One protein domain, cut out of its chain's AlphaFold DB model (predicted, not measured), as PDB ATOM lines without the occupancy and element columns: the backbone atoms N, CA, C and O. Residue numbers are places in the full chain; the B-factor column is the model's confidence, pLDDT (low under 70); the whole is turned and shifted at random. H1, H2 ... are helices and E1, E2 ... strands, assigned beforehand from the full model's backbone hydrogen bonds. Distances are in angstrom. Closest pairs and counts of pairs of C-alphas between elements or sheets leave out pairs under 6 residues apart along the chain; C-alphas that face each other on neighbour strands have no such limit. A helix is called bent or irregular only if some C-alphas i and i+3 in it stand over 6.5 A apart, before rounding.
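What this domain is: This is residues 7 to 114 of the 114 residues of an uncharacterized protein of Candidatus Bathyarchaeota archaeon (UniProt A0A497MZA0). Two small three-stranded sheets meet where strand E1 comes close to E5, and a helical hairpin, H1 and H2, packs through H1 on one face of the second sheet. The sheet E4 E5 E6 lies between the sheet E1 E2 E3 and the helices, with H2 beyond H1; of the two long links, residues 27 to 40 keep 11 to 17 A from the mean of all C-alphas, while residues 44 to 63 lie 3 to 16 A from it. The printed part has 108 residues with six named strands followed by two named helices, E1 E2 E3 E4 E5 E6 H1 H2; the sheets run in the orders E1 E2 E3 and E4 E5 E6, both antiparallel. The class is mixed, helices and strands, with under half of the residues in named elements. The whole is compact, with a radius of gyration of the C-alphas of 12.7 A, and rounded, with spans of 33 by 28 by 23 A.

Where its parts are: The printed part begins at Ala 7, and E1 is residues 13 to 15, with C-alpha 13 at (19.116, 33.398, 38.822). E2 is residues 22 to 26, 11.6 A from first to last C-alpha, and E3 is residues 41 to 43. E4 is residues 64 to 67, 9.5 A long. E5, residues 70 to 75, is the longest strand at 15.7 A, and its C-alpha 70 is at (25.341, 32.754, 57.517). E6 is residues 78 to 80. H1 is residues 86 to 99, 19.8 A long, and H2 is residues 105 to 113, 15.4 A long, with C-alpha 113 at (14.859, 48.475, 50.377). H1 is neither bent nor irregular, but only just: C-alphas 88 and 91 are 6.0 A apart. H2 is irregular, only just: C-alphas 106 and 109 are 6.9 A apart.

How they stand to each other: E1, E2 and E3 form a meander, each strand the antiparallel neighbour of the one before. In the hairpin E1 and E2, N 14 and O 24 are within hydrogen-bond range at 2.8 A; in the hairpin E2 and E3, N 42 and O 25 are at 2.8 A. E4, E5 and E6 form a second meander. E5 is staggered: it pairs with E4 over residues 70 to 73, where N 72 and O 65 are 2.8 A apart, and with E6 over residues 73 to 75, where N 75 and O 78 are 2.9 A apart. Between the sheets, the closest C-alphas of E1 and E5 are those of Ile 14 and Thr 75, at 4.2 A. E2 and E5 are near each other, while E3 and E4 are apart. H1 is on the sheet E4 E5 E6, two layers with the helix on one face, at a height over the sheet of 9.3 A. On the local plane it runs across the strands, at 86 degrees to E4; the closest C-alphas of these two are those of Thr 67 and Tyr 96, at 6.2 A. H1 lies over E4 and, only just, over E5 and E6, with 3 of its C-alphas falling on each of the last two. H1 and H2, a helical hairpin, touch with residues 86 to 90 of H1 alone; the closest C-alphas, of Ile 90 and Leu 111, are 7.1 A apart. Their lines stand at a shallow tilt of 17 degrees, opposite ways. H2 is not on either sheet. Of the O i to N i+4 pairs, 8 of 10 are within hydrogen-bond range in H1 and 0 of 5 in H2, where 5 of 6 O i to N i+3 pairs are.

The domain as a whole: The two C-alphas farthest apart, of Asp 29 and Glu 105, are 34.5 A apart. The printed part has no cut and ends at Leu 114, the chain's last residue. The links E2 to E3, with 14 residues, and E3 to E4, with 20, are long. Mean pLDDT of the printed part is 88.7; residue 47 and residues 49 to 51 are under 70.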
ATOM      1  N   ALA A   7      15.927  25.363  49.887       80.56
ATOM      2  CA  ALA A   7      15.992  26.802  50.075       80.56
ATOM      3  C   ALA A   7      16.048  27.519  48.721       80.56
ATOM      4  O   ALA A   7      15.287  28.449  48.497       80.56
ATOM      5  N   VAL A   8      16.889  27.066  47.786       88.81
ATOM      6  CA  VAL A   8      16.990  27.672  46.448       88.81
ATOM      7  C   VAL A   8      16.938  26.589  45.389       88.81
ATOM      8  O   VAL A   8      17.720  25.645  45.416       88.81
ATOM      9  N   LYS A   9      16.012  26.713  44.441       91.88
ATOM     10  CA  LYS A   9      15.860  25.739  43.357       91.88
ATOM     11  C   LYS A   9      16.962  25.901  42.315       91.88
ATOM     12  O   LYS A   9      17.342  27.028  41.986       91.88
ATOM     13  N   LYS A  10      17.414  24.786  41.741       94.81
ATOM     14  CA  LYS A  10      18.235  24.776  40.529       94.81
ATOM     15  C   LYS A  10      17.596  25.662  39.453       94.81
ATOM     16  O   LYS A  10      16.384  25.645  39.265       94.81
ATOM     17  N   GLY A  11      18.426  26.421  38.748       95.19
ATOM     18  CA  GLY A  11      18.030  27.366  37.707       95.19
ATOM     19  C   GLY A  11      17.692  28.766  38.219       95.19
ATOM     20  O   GLY A  11      17.618  29.679  37.403       95.19
ATOM     21  N   THR A  12      17.540  28.959  39.537       95.81
ATOM     22  CA  THR A  12      17.291  30.291  40.113       95.81
ATOM     23  C   THR A  12      18.446  31.228  39.766       95.81
ATOM     24  O   THR A  12      19.615  30.903  40.013       95.81
ATOM     25  N   LYS A  13      18.122  32.395  39.206       96.44
ATOM     26  CA  LYS A  13      19.116  33.398  38.822       96.44
ATOM     27  C   LYS A  13      19.611  34.179  40.029       96.44
ATOM     28  O   LYS A  13      18.837  34.587  40.896       96.44
ATOM     29  N   ILE A  14      20.918  34.405  40.061       94.81
ATOM     30  CA  ILE A  14      21.591  35.270  41.027       94.81
ATOM     31  C   ILE A  14      21.594  36.664  40.432       94.81
ATOM     32  O   ILE A  14      22.094  36.865  39.323       94.81
ATOM     33  N   THR A  15      21.029  37.623  41.153       95.94
ATOM     34  CA  THR A  15      20.839  38.983  40.646       95.94
ATOM     35  C   THR A  15      21.441  39.992  41.598       95.94
ATOM     36  O   THR A  15      21.479  39.790  42.809       95.94
ATOM     37  N   CYS A  16      21.901  41.112  41.060       95.38
ATOM     38  CA  CYS A  16      22.368  42.213  41.874       95.38
ATOM     39  C   CYS A  16      21.181  42.961  42.500       95.38
ATOM     40  O   CYS A  16      20.314  43.437  41.760       95.38
ATOM     41  N   PRO A  17      21.146  43.169  43.827       95.00
ATOM     42  CA  PRO A  17      20.070  43.935  44.457       95.00
ATOM     43  C   PRO A  17      20.060  45.400  44.004       95.00
ATOM     44  O   PRO A  17      19.000  46.026  44.007       95.00
ATOM     45  N   LEU A  18      21.219  45.923  43.583       95.00
ATOM     46  CA  LEU A  18      21.461  47.339  43.311       95.00
ATOM     47  C   LEU A  18      21.225  47.786  41.867       95.00
ATOM     48  O   LEU A  18      20.764  48.907  41.659       95.00
ATOM     49  N   CYS A  19      21.606  46.972  40.883       94.88
ATOM     50  CA  CYS A  19      21.458  47.294  39.456       94.88
ATOM     51  C   CYS A  19      20.662  46.238  38.680       94.88
ATOM     52  O   CYS A  19      20.509  46.359  37.472       94.88
ATOM     53  N   LYS A  20      20.173  45.192  39.363       94.50
ATOM     54  CA  LYS A  20      19.375  44.088  38.801       94.50
ATOM     55  C   LYS A  20      20.081  43.216  37.756       94.50
ATOM     56  O   LYS A  20      19.469  42.276  37.260       94.50
ATOM     57  N   ALA A  21      21.369  43.446  37.489       95.50
ATOM     58  CA  ALA A  21      22.171  42.590  36.621       95.50
ATOM     59  C   ALA A  21      22.136  41.125  37.083       95.50
ATOM     60  O   ALA A  21      22.219  40.845  38.284       95.50
ATOM     61  N   ILE A  22      22.041  40.197  36.131       95.62
ATOM     62  CA  ILE A  22      22.136  38.759  36.390       95.62
ATOM     63  C   ILE A  22      23.621  38.393  36.451       95.62
ATOM     64  O   ILE A  22      24.340  38.549  35.469       95.62
ATOM     65  N   VAL A  23      24.073  37.918  37.607       93.75
ATOM     66  CA  VAL A  23      25.488  37.602  37.877       93.75
ATOM     67  C   VAL A  23      25.786  36.120  37.633       93.75
ATOM     68  O   VAL A  23      26.901  35.741  37.286       93.75
ATOM     69  N   GLY A  24      24.782  35.262  37.789       94.19
ATOM     70  CA  GLY A  24      24.955  33.827  37.633       94.19
ATOM     71  C   GLY A  24      23.669  33.056  37.868       94.19
ATOM     72  O   GLY A  24      22.573  33.618  37.895       94.19
ATOM     73  N   GLU A  25      23.804  31.754  38.079       94.81
ATOM     74  CA  GLU A  25      22.681  30.884  38.401       94.81
ATOM     75  C   GLU A  25      23.069  29.748  39.337       94.81
ATOM     76  O   GLU A  25      24.192  29.244  39.340       94.81
ATOM     77  N   VAL A  26      22.088  29.302  40.106       93.50
ATOM     78  CA  VAL A  26      22.196  28.117  40.945       93.50
ATOM     79  C   VAL A  26      22.090  26.867  40.067       93.50
ATOM     80  O   VAL A  26      21.105  26.690  39.354       93.50
ATOM     81  N   ILE A  27      23.078  25.968  40.106       94.31
ATOM     82  CA  ILE A  27      23.134  24.788  39.215       94.31
ATOM     83  C   ILE A  27      22.679  23.474  39.865       94.31
ATOM     84  O   ILE A  27      22.508  22.475  39.162       94.31
ATOM     85  N   LYS A  28      22.402  23.480  41.173       92.44
ATOM     86  CA  LYS A  28      21.756  22.383  41.913       92.44
ATOM     87  C   LYS A  28      20.829  22.942  42.990       92.44
ATOM     88  O   LYS A  28      21.038  24.062  43.433       92.44
ATOM     89  N   ASP A  29      19.840  22.166  43.421       91.94
ATOM     90  CA  ASP A  29      18.990  22.560  44.550       91.94
ATOM     91  C   ASP A  29      19.863  22.804  45.794       91.94
ATOM     92  O   ASP A  29      20.642  21.930  46.176       91.94
ATOM     93  N   LEU A  30      19.740  23.992  46.393       87.94
ATOM     94  CA  LEU A  30      20.434  24.387  47.615       87.94
ATOM     95  C   LEU A  30      19.522  24.197  48.815       87.94
ATOM     96  O   LEU A  30      18.356  24.599  48.805       87.94
ATOM     97  N   ARG A  31      20.073  23.620  49.869       86.31
ATOM     98  CA  ARG A  31      19.431  23.351  51.151       86.31
ATOM     99  C   ARG A  31      20.137  24.137  52.246       86.31
ATOM    100  O   ARG A  31      21.250  24.632  52.075       86.31
ATOM    101  N   SER A  32      19.473  24.279  53.390       78.06
ATOM    102  CA  SER A  32      20.122  24.879  54.556       78.06
ATOM    103  C   SER A  32      21.332  24.031  54.966       78.06
ATOM    104  O   SER A  32      21.201  22.817  55.103       78.06
ATOM    105  N   GLY A  33      22.494  24.669  55.130       77.69
ATOM    106  CA  GLY A  33      23.764  23.998  55.430       77.69
ATOM    107  C   GLY A  33      24.618  23.654  54.206       77.69
ATOM    108  O   GLY A  33      25.759  23.236  54.380       77.69
ATOM    109  N   ASP A  34      24.120  23.859  52.983       82.44
ATOM    110  CA  ASP A  34      24.945  23.675  51.790       82.44
ATOM    111  C   ASP A  34      26.040  24.742  51.701       82.44
ATOM    112  O   ASP A  34      25.796  25.941  51.850       82.44
ATOM    113  N   VAL A  35      27.250  24.294  51.373       80.12
ATOM    114  CA  VAL A  35      28.376  25.177  51.069       80.12
ATOM    115  C   VAL A  35      28.213  25.714  49.652       80.12
ATOM    116  O   VAL A  35      28.078  24.938  48.701       80.12
ATOM    117  N   LEU A  36      28.247  27.038  49.498       80.62
ATOM    118  CA  LEU A  36      28.251  27.671  48.185       80.62
ATOM    119  C   LEU A  36      29.648  27.558  47.557       80.62
ATOM    120  O   LEU A  36      30.653  27.911  48.167       80.62
ATOM    121  N   GLY A  37      29.721  27.075  46.319       79.81
ATOM    122  CA  GLY A  37      30.963  26.983  45.553       79.81
ATOM    123  C   GLY A  37      30.714  26.797  44.057       79.81
ATOM    124  O   GLY A  37      29.571  26.731  43.607       79.81
ATOM    125  N   LYS A  38      31.783  26.666  43.263       82.00
ATOM    126  CA  LYS A  38      31.710  26.506  41.791       82.00
ATOM    127  C   LYS A  38      30.844  25.326  41.319       82.00
ATOM    128  O   LYS A  38      30.393  25.301  40.180       82.00
ATOM    129  N   ASN A  39      30.628  24.331  42.178       86.12
ATOM    130  CA  ASN A  39      29.761  23.177  41.922       86.12
ATOM    131  C   ASN A  39      28.287  23.417  42.311       86.12
ATOM    132  O   ASN A  39      27.442  22.553  42.083       86.12
ATOM    133  N   THR A  40      27.973  24.551  42.937       88.88
ATOM    134  CA  THR A  40      26.626  24.917  43.390       88.88
ATOM    135  C   THR A  40      26.075  26.110  42.625       88.88
ATOM    136  O   THR A  40      24.873  26.175  42.363       88.88
ATOM    137  N   ILE A  41      26.956  27.022  42.224       90.06
ATOM    138  CA  ILE A  41      26.641  28.242  41.496       90.06
ATOM    139  C   ILE A  41      27.546  28.325  40.266       90.06
ATOM    140  O   ILE A  41      28.761  28.142  40.345       90.06
ATOM    141  N   ARG A  42      26.934  28.644  39.130       91.69
ATOM    142  CA  ARG A  42      27.615  29.055  37.908       91.69
ATOM    143  C   ARG A  42      27.659  30.576  37.884       91.69
ATOM    144  O   ARG A  42      26.636  31.219  37.667       91.69
ATOM    145  N   ASP A  43      28.843  31.127  38.105       89.00
ATOM    146  CA  ASP A  43      29.144  32.531  37.830       89.00
ATOM    147  C   ASP A  43      29.294  32.721  36.315       89.00
ATOM    148  O   ASP A  43      30.081  32.019  35.674       89.00
ATOM    149  N   TYR A  44      28.541  33.658  35.740       88.50
ATOM    150  CA  TYR A  44      28.562  33.927  34.303       88.50
ATOM    151  C   TYR A  44      29.823  34.643  33.827       88.50
ATOM    152  O   TYR A  44      30.107  34.621  32.631       88.50
ATOM    153  N   ARG A  45      30.614  35.223  34.731       78.88
ATOM    154  CA  ARG A  45      31.908  35.823  34.389       78.88
ATOM    155  C   ARG A  45      33.107  34.942  34.719       78.88
ATOM    156  O   ARG A  45      34.222  35.285  34.340       78.88
ATOM    157  N   GLY A  46      32.906  33.820  35.412       77.06
ATOM    158  CA  GLY A  46      33.990  32.917  35.813       77.06
ATOM    159  C   GLY A  46      35.021  33.548  36.763       77.06
ATOM    160  O   GLY A  46      36.130  33.031  36.888       77.06
ATOM    161  N   MET A  47      34.670  34.653  37.423       68.19
ATOM    162  CA  MET A  47      35.530  35.381  38.356       68.19
ATOM    163  C   MET A  47      35.487  34.787  39.760       68.19
ATOM    164  O   MET A  47      36.432  34.948  40.526       68.19
ATOM    165  N   TRP A  48      34.414  34.081  40.104       77.81
ATOM    166  CA  TRP A  48      34.207  33.583  41.448       77.81
ATOM    167  C   TRP A  48      35.155  32.436  41.790       77.81
ATOM    168  O   TRP A  48      35.060  31.316  41.272       77.81
ATOM    169  N   LYS A  49      36.088  32.722  42.697       67.94
ATOM    170  CA  LYS A  49      36.973  31.743  43.322       67.94
ATOM    171  C   LYS A  49      36.415  31.337  44.682       67.94
ATOM    172  O   LYS A  49      35.710  32.092  45.343       67.94
ATOM    173  N   HIS A  50      36.718  30.107  45.085       65.19
ATOM    174  CA  HIS A  50      36.343  29.622  46.408       65.19
ATOM    175  C   HIS A  50      36.968  30.531  47.480       65.19
ATOM    176  O   HIS A  50      38.168  30.779  47.422       65.19
ATOM    177  N   GLY A  51      36.152  31.037  48.408       62.78
ATOM    178  CA  GLY A  51      36.579  31.976  49.453       62.78
ATOM    179  C   GLY A  51      36.496  33.464  49.085       62.78
ATOM    180  O   GLY A  51      36.709  34.298  49.957       62.78
ATOM    181  N   GLU A  52      36.153  33.820  47.841       70.06
ATOM    182  CA  GLU A  52      35.929  35.216  47.432       70.06
ATOM    183  C   GLU A  52      34.424  35.547  47.346       70.06
ATOM    184  O   GLU A  52      33.609  34.671  47.019       70.06
ATOM    185  N   PRO A  53      34.022  36.808  47.601       76.75
ATOM    186  CA  PRO A  53      32.647  37.239  47.394       76.75
ATOM    187  C   PRO A  53      32.283  37.175  45.907       76.75
ATOM    188  O   PRO A  53      33.031  37.620  45.037       76.75
ATOM    189  N   LEU A  54      31.095  36.651  45.607       87.31
ATOM    190  CA  LEU A  54      30.529  36.737  44.263       87.31
ATOM    191  C   LEU A  54      30.086  38.185  44.033       87.31
ATOM    192  O   LEU A  54      29.198  38.667  44.736       87.31
ATOM    193  N   VAL A  55      30.695  38.890  43.079       90.62
ATOM    194  CA  VAL A  55      30.476  40.333  42.867       90.62
ATOM    195  C   VAL A  55      29.721  40.638  41.583       90.62
ATOM    196  O   VAL A  55      29.930  40.025  40.541       90.62
ATOM    197  N   CYS A  56      28.880  41.667  41.632       93.00
ATOM    198  CA  CYS A  56      28.286  42.272  40.455       93.00
ATOM    199  C   CYS A  56      29.311  43.159  39.741       93.00
ATOM    200  O   CYS A  56      29.331  44.364  39.906       93.00
ATOM    201  N   THR A  57      30.149  42.582  38.906       87.31
ATOM    202  CA  THR A  57      30.173  42.868  37.468       87.31
ATOM    203  C   THR A  57      29.904  44.287  36.940       87.31
ATOM    204  O   THR A  57      30.787  44.842  36.288       87.31
ATOM    205  N   GLU A  58      28.714  44.850  37.166       91.88
ATOM    206  CA  GLU A  58      28.340  46.192  36.686       91.88
ATOM    207  C   GLU A  58      28.579  47.295  37.726       91.88
ATOM    208  O   GLU A  58      28.860  48.431  37.369       91.88
ATOM    209  N   CYS A  59      28.439  46.993  39.023       93.69
ATOM    210  CA  CYS A  59      28.474  48.008  40.092       93.69
ATOM    211  C   CYS A  59      29.389  47.659  41.277       93.69
ATOM    212  O   CYS A  59      29.381  48.340  42.298       93.69
ATOM    213  N   GLY A  60      30.139  46.564  41.179       91.94
ATOM    214  CA  GLY A  60      31.031  46.034  42.208       91.94
ATOM    215  C   GLY A  60      30.341  45.397  43.417       91.94
ATOM    216  O   GLY A  60      31.027  44.798  44.238       91.94
ATOM    217  N   PHE A  61      29.014  45.497  43.552       94.44
ATOM    218  CA  PHE A  61      28.327  45.058  44.766       94.44
ATOM    219  C   PHE A  61      28.413  43.533  44.967       94.44
ATOM    220  O   PHE A  61      28.068  42.788  44.042       94.44
ATOM    221  N   PRO A  62      28.805  43.040  46.153       92.69
ATOM    222  CA  PRO A  62      28.864  41.613  46.435       92.69
ATOM    223  C   PRO A  62      27.457  41.032  46.599       92.69
ATOM    224  O   PRO A  62      26.723  41.354  47.529       92.69
ATOM    225  N   VAL A  63      27.069  40.157  45.675       92.75
ATOM    226  CA  VAL A  63      25.759  39.490  45.666       92.75
ATOM    227  C   VAL A  63      25.721  38.249  46.556       92.75
ATOM    228  O   VAL A  63      24.635  37.728  46.814       92.75
ATOM    229  N   ALA A  64      26.886  37.801  47.035       90.00
ATOM    230  CA  ALA A  64      27.014  36.812  48.094       90.00
ATOM    231  C   ALA A  64      28.062  37.243  49.132       90.00
ATOM    232  O   ALA A  64      29.180  37.605  48.759       90.00
ATOM    233  N   VAL A  65      27.707  37.183  50.418       88.50
ATOM    234  CA  VAL A  65      28.578  37.532  51.559       88.50
ATOM    235  C   VAL A  65      28.344  36.586  52.737       88.50
ATOM    236  O   VAL A  65      27.261  36.018  52.870       88.50
ATOM    237  N   GLU A  66      29.338  36.415  53.604       85.69
ATOM    238  CA  GLU A  66      29.224  35.622  54.833       85.69
ATOM    239  C   GLU A  66      28.965  36.535  56.036       85.69
ATOM    240  O   GLU A  66      29.868  37.162  56.571       85.69
ATOM    241  N   THR A  67      27.704  36.637  56.452       87.44
ATOM    242  CA  THR A  67      27.309  37.449  57.614       87.44
ATOM    243  C   THR A  67      27.189  36.585  58.870       87.44
ATOM    244  O   THR A  67      27.248  35.357  58.807       87.44
ATOM    245  N   ARG A  68      26.883  37.202  60.019       87.44
ATOM    246  CA  ARG A  68      26.548  36.466  61.254       87.44
ATOM    247  C   ARG A  68      25.294  35.592  61.114       87.44
ATOM    248  O   ARG A  68      25.126  34.644  61.872       87.44
ATOM    249  N   MET A  69      24.439  35.877  60.128       85.62
ATOM    250  CA  MET A  69      23.250  35.079  59.795       85.62
ATOM    251  C   MET A  69      23.563  33.892  58.860       85.62
ATOM    252  O   MET A  69      22.654  33.138  58.491       85.62
ATOM    253  N   GLY A  70      24.839  33.715  58.495       83.50
ATOM    254  CA  GLY A  70      25.341  32.754  57.517       83.50
ATOM    255  C   GLY A  70      25.600  33.389  56.148       83.50
ATOM    256  O   GLY A  70      25.609  34.616  55.997       83.50
ATOM    257  N   HIS A  71      25.795  32.542  55.132       85.00
ATOM    258  CA  HIS A  71      25.933  32.997  53.751       85.00
ATOM    259  C   HIS A  71      24.617  33.573  53.237       85.00
ATOM    260  O   HIS A  71      23.594  32.885  53.166       85.00
ATOM    261  N   VAL A  72      24.679  34.836  52.845       89.62
ATOM    262  CA  VAL A  72      23.578  35.555  52.230       89.62
ATOM    263  C   VAL A  72      23.801  35.583  50.724       89.62
ATOM    264  O   VAL A  72      24.916  35.832  50.278       89.62
ATOM    265  N   LEU A  73      22.753  35.325  49.944       90.38
ATOM    266  CA  LEU A  73      22.790  35.325  48.477       90.38
ATOM    267  C   LEU A  73      21.574  36.074  47.934       90.38
ATOM    268  O   LEU A  73      20.445  35.729  48.277       90.38
ATOM    269  N   HIS A  74      21.778  37.068  47.072       94.38
ATOM    270  CA  HIS A  74      20.664  37.732  46.396       94.38
ATOM    271  C   HIS A  74      20.293  37.010  45.097       94.38
ATOM    272  O   HIS A  74      21.138  36.729  44.245       94.38
ATOM    273  N   THR A  75      19.007  36.725  44.925       94.81
ATOM    274  CA  THR A  75      18.459  36.043  43.748       94.81
ATOM    275  C   THR A  75      17.358  36.872  43.101       94.81
ATOM    276  O   THR A  75      16.890  37.861  43.660       94.81
ATOM    277  N   GLU A  76      16.874  36.452  41.934       95.06
ATOM    278  CA  GLU A  76      15.660  37.019  41.318       95.06
ATOM    279  C   GLU A  76      14.408  36.922  42.212       95.06
ATOM    280  O   GLU A  76      13.424  37.612  41.973       95.06
ATOM    281  N   LYS A  77      14.461  36.106  43.272       91.69
ATOM    282  CA  LYS A  77      13.410  35.945  44.285       91.69
ATOM    283  C   LYS A  77      13.692  36.728  45.576       91.69
ATOM    284  O   LYS A  77      12.974  36.557  46.555       91.69
ATOM    285  N   GLY A  78      14.745  37.545  45.599       91.88
ATOM    286  CA  GLY A  78      15.189  38.300  46.770       91.88
ATOM    287  C   GLY A  78      16.322  37.624  47.542       91.88
ATOM    288  O   GLY A  78      17.028  36.748  47.025       91.88
ATOM    289  N   TRP A  79      16.518  38.081  48.779       91.62
ATOM    290  CA  TRP A  79      17.601  37.646  49.654       91.62
ATOM    291  C   TRP A  79      17.374  36.248  50.235       91.62
ATOM    292  O   TRP A  79      16.291  35.910  50.710       91.62
ATOM    293  N   MET A  80      18.443  35.458  50.241       86.94
ATOM    294  CA  MET A  80      18.528  34.156  50.891       86.94
ATOM    295  C   MET A  80      19.402  34.233  52.142       86.94
ATOM    296  O   MET A  80      20.423  34.910  52.084       86.94
ATOM    297  N   PRO A  81      19.081  33.491  53.215       80.50
ATOM    298  CA  PRO A  81      17.981  32.533  53.292       80.50
ATOM    299  C   PRO A  81      16.614  33.205  53.536       80.50
ATOM    300  O   PRO A  81      16.512  34.061  54.407       80.50
ATOM    301  N   TYR A  82      15.542  32.743  52.866       74.75
ATOM    302  CA  TYR A  82      14.174  33.287  53.018       74.75
ATOM    303  C   TYR A  82      13.631  33.274  54.457       74.75
ATOM    304  O   TYR A  82      12.663  33.964  54.758       74.75
ATOM    305  N   ARG A  83      14.224  32.471  55.354       79.81
ATOM    306  CA  ARG A  83      13.822  32.392  56.770       79.81
ATOM    307  C   ARG A  83      14.048  33.698  57.536       79.81
ATOM    308  O   ARG A  83      13.484  33.860  58.611       79.81
ATOM    309  N   PHE A  84      14.905  34.579  57.023       85.88
ATOM    310  CA  PHE A  84      15.118  35.900  57.591       85.88
ATOM    311  C   PHE A  84      14.501  36.943  56.660       85.88
ATOM    312  O   PHE A  84      14.769  36.911  55.456       85.88
ATOM    313  N   PRO A  85      13.688  37.874  57.181       89.62
ATOM    314  CA  PRO A  85      13.177  38.967  56.375       89.62
ATOM    315  C   PRO A  85      14.326  39.862  55.896       89.62
ATOM    316  O   PRO A  85      15.331  40.043  56.591       89.62
ATOM    317  N   THR A  86      14.148  40.474  54.725       89.38
ATOM    318  CA  THR A  86      15.107  41.413  54.118       89.38
ATOM    319  C   THR A  86      15.555  42.506  55.091       89.38
ATOM    320  O   THR A  86      16.735  42.855  55.111       89.38
ATOM    321  N   CYS A  87      14.650  42.981  55.954       90.81
ATOM    322  CA  CYS A  87      14.943  44.012  56.947       90.81
ATOM    323  C   CYS A  87      15.940  43.591  58.037       90.81
ATOM    324  O   CYS A  87      16.561  44.457  58.643       90.81
ATOM    325  N   LEU A  88      16.144  42.287  58.260       91.75
ATOM    326  CA  LEU A  88      17.201  41.774  59.139       91.75
ATOM    327  C   LEU A  88      18.492  41.463  58.376       91.75
ATOM    328  O   LEU A  88      19.579  41.588  58.933       91.75
ATOM    329  N   LEU A  89      18.389  41.076  57.103       91.94
ATOM    330  CA  LEU A  89      19.555  40.730  56.291       91.94
ATOM    331  C   LEU A  89      20.344  41.968  55.852       91.94
ATOM    332  O   LEU A  89      21.565  41.976  55.973       91.94
ATOM    333  N   ILE A  90      19.672  43.024  55.381       93.69
ATOM    334  CA  ILE A  90      20.343  44.233  54.877       93.69
ATOM    335  C   ILE A  90      21.263  44.879  55.929       93.69
ATOM    336  O   ILE A  90      22.421  45.133  55.594       93.69
ATOM    337  N   PRO A  91      20.840  45.097  57.192       93.94
ATOM    338  CA  PRO A  91      21.727  45.647  58.217       93.94
ATOM    339  C   PRO A  91      22.981  44.799  58.460       93.94
ATOM    340  O   PRO A  91      24.075  45.352  58.569       93.94
ATOM    341  N   GLU A  92      22.852  43.468  58.487       93.62
ATOM    342  CA  GLU A  92      23.986  42.551  58.675       93.62
ATOM    343  C   GLU A  92      24.948  42.563  57.479       93.62
ATOM    344  O   GLU A  92      26.164  42.532  57.666       93.62
ATOM    345  N   ILE A  93      24.432  42.688  56.252       93.69
ATOM    346  CA  ILE A  93      25.250  42.856  55.041       93.69
ATOM    347  C   ILE A  93      25.996  44.189  55.089       93.69
ATOM    348  O   ILE A  93      27.208  44.222  54.900       93.69
ATOM    349  N   CYS A  94      25.299  45.295  55.369       94.19
ATOM    350  CA  CYS A  94      25.914  46.616  55.486       94.19
ATOM    351  C   CYS A  94      27.017  46.623  56.546       94.19
ATOM    352  O   CYS A  94      28.100  47.153  56.304       94.19
ATOM    353  N   LYS A  95      26.756  46.013  57.705       94.19
ATOM    354  CA  LYS A  95      27.735  45.867  58.781       94.19
ATOM    355  C   LYS A  95      28.950  45.065  58.326       94.19
ATOM    356  O   LYS A  95      30.061  45.568  58.456       94.19
ATOM    357  N   TYR A  96      28.744  43.889  57.729       93.50
ATOM    358  CA  TYR A  96      29.823  43.064  57.183       93.50
ATOM    359  C   TYR A  96      30.698  43.857  56.204       93.50
ATOM    360  O   TYR A  96      31.918  43.888  56.344       93.50
ATOM    361  N   LEU A  97      30.083  44.556  55.247       94.56
ATOM    362  CA  LEU A  97      30.810  45.318  54.232       94.56
ATOM    363  C   LEU A  97      31.593  46.494  54.820       94.56
ATOM    364  O   LEU A  97      32.690  46.781  54.344       94.56
ATOM    365  N   LYS A  98      31.056  47.165  55.842       94.62
ATOM    366  CA  LYS A  98      31.759  48.243  56.551       94.62
ATOM    367  C   LYS A  98      32.933  47.698  57.365       94.62
ATOM    368  O   LYS A  98      34.032  48.226  57.249       94.62
ATOM    369  N   GLU A  99      32.723  46.620  58.121       94.44
ATOM    370  CA  GLU A  99      33.766  45.962  58.928       94.44
ATOM    371  C   GLU A  99      34.930  45.441  58.064       94.44
ATOM    372  O   GLU A  99      36.074  45.466  58.505       94.44
ATOM    373  N   HIS A 100      34.660  45.038  56.818       91.69
ATOM    374  CA  HIS A 100      35.672  44.535  55.880       91.69
ATOM    375  C   HIS A 100      36.197  45.598  54.899       91.69
ATOM    376  O   HIS A 100      36.877  45.253  53.935       91.69
ATOM    377  N   GLY A 101      35.874  46.884  55.094       94.81
ATOM    378  CA  GLY A 101      36.355  47.971  54.228       94.81
ATOM    379  C   GLY A 101      35.886  47.877  52.767       94.81
ATOM    380  O   GLY A 101      36.504  48.456  51.879       94.81
ATOM    381  N   MET A 102      34.812  47.130  52.506       93.25
ATOM    382  CA  MET A 102      34.246  46.938  51.169       93.25
ATOM    383  C   MET A 102      33.171  47.973  50.835       93.25
ATOM    384  O   MET A 102      32.898  48.183  49.655       93.25
ATOM    385  N   TRP A 103      32.519  48.556  51.851       95.44
ATOM    386  CA  TRP A 103      31.381  49.462  51.675       95.44
ATOM    387  C   TRP A 103      31.731  50.670  50.808       95.44
ATOM    388  O   TRP A 103      32.793  51.271  50.961       95.44
ATOM    389  N   ARG A 104      30.794  51.050  49.941       95.25
ATOM    390  CA  ARG A 104      30.873  52.253  49.115       95.25
ATOM    391  C   ARG A 104      29.612  53.079  49.302       95.25
ATOM    392  O   ARG A 104      28.528  52.506  49.407       95.25
ATOM    393  N   GLU A 105      29.744  54.400  49.323       93.12
ATOM    394  CA  GLU A 105      28.619  55.322  49.536       93.12
ATOM    395  C   GLU A 105      27.526  55.144  48.473       93.12
ATOM    396  O   GLU A 105      26.338  55.167  48.792       93.12
ATOM    397  N   GLU A 106      27.886  54.827  47.220       93.94
ATOM    398  CA  GLU A 106      26.898  54.549  46.169       93.94
ATOM    399  C   GLU A 106      25.998  53.326  46.450       93.94
ATOM    400  O   GLU A 106      25.015  53.087  45.735       93.94
ATOM    401  N   TRP A 107      26.321  52.519  47.466       95.50
ATOM    402  CA  TRP A 107      25.529  51.370  47.898       95.50
ATOM    403  C   TRP A 107      24.512  51.704  48.993       95.50
ATOM    404  O   TRP A 107      23.705  50.836  49.323       95.50
ATOM    405  N   ASP A 108      24.443  52.949  49.477       92.88
ATOM    406  CA  ASP A 108      23.426  53.396  50.443       92.88
ATOM    407  C   ASP A 108      21.991  53.187  49.929       92.88
ATOM    408  O   ASP A 108      21.072  52.947  50.711       92.88
ATOM    409  N   LYS A 109      21.787  53.142  48.606       89.81
ATOM    410  CA  LYS A 109      20.508  52.740  47.992       89.81
ATOM    411  C   LYS A 109      20.034  51.333  48.385       89.81
ATOM    412  O   LYS A 109      18.866  51.011  48.192       89.81
ATOM    413  N   LEU A 110      20.907  50.481  48.932       90.94
ATOM    414  CA  LEU A 110      20.499  49.213  49.533       90.94
ATOM    415  C   LEU A 110      19.555  49.444  50.720       90.94
ATOM    416  O   LEU A 110      18.585  48.714  50.875       90.94
ATOM    417  N   LEU A 111      19.808  50.482  51.521       88.81
ATOM    418  CA  LEU A 111      19.008  50.829  52.696       88.81
ATOM    419  C   LEU A 111      17.606  51.330  52.327       88.81
ATOM    420  O   LEU A 111      16.707  51.272  53.154       88.81
ATOM    421  N   GLN A 112      17.393  51.762  51.080       87.25
ATOM    422  CA  GLN A 112      16.074  52.151  50.563       87.25
ATOM    423  C   GLN A 112      15.146  50.945  50.316       87.25
ATOM    424  O   GLN A 112      14.004  51.126  49.912       87.25
ATOM    425  N   GLN A 113      15.637  49.715  50.505       78.56
ATOM    426  CA  GLN A 113      14.859  48.475  50.377       78.56
ATOM    427  C   GLN A 113      14.261  48.002  51.717       78.56
ATOM    428  O   GLN A 113      13.740  46.885  51.778       78.56
ATOM    429  N   LEU A 114      14.407  48.805  52.779       77.88
ATOM    430  CA  LEU A 114      13.900  48.550  54.132       77.88
ATOM    431  C   LEU A 114      12.474  49.070  54.327       77.88
ATOM    432  O   LEU A 114      12.157  50.145  53.772       77.88
TER     433      LEU A 114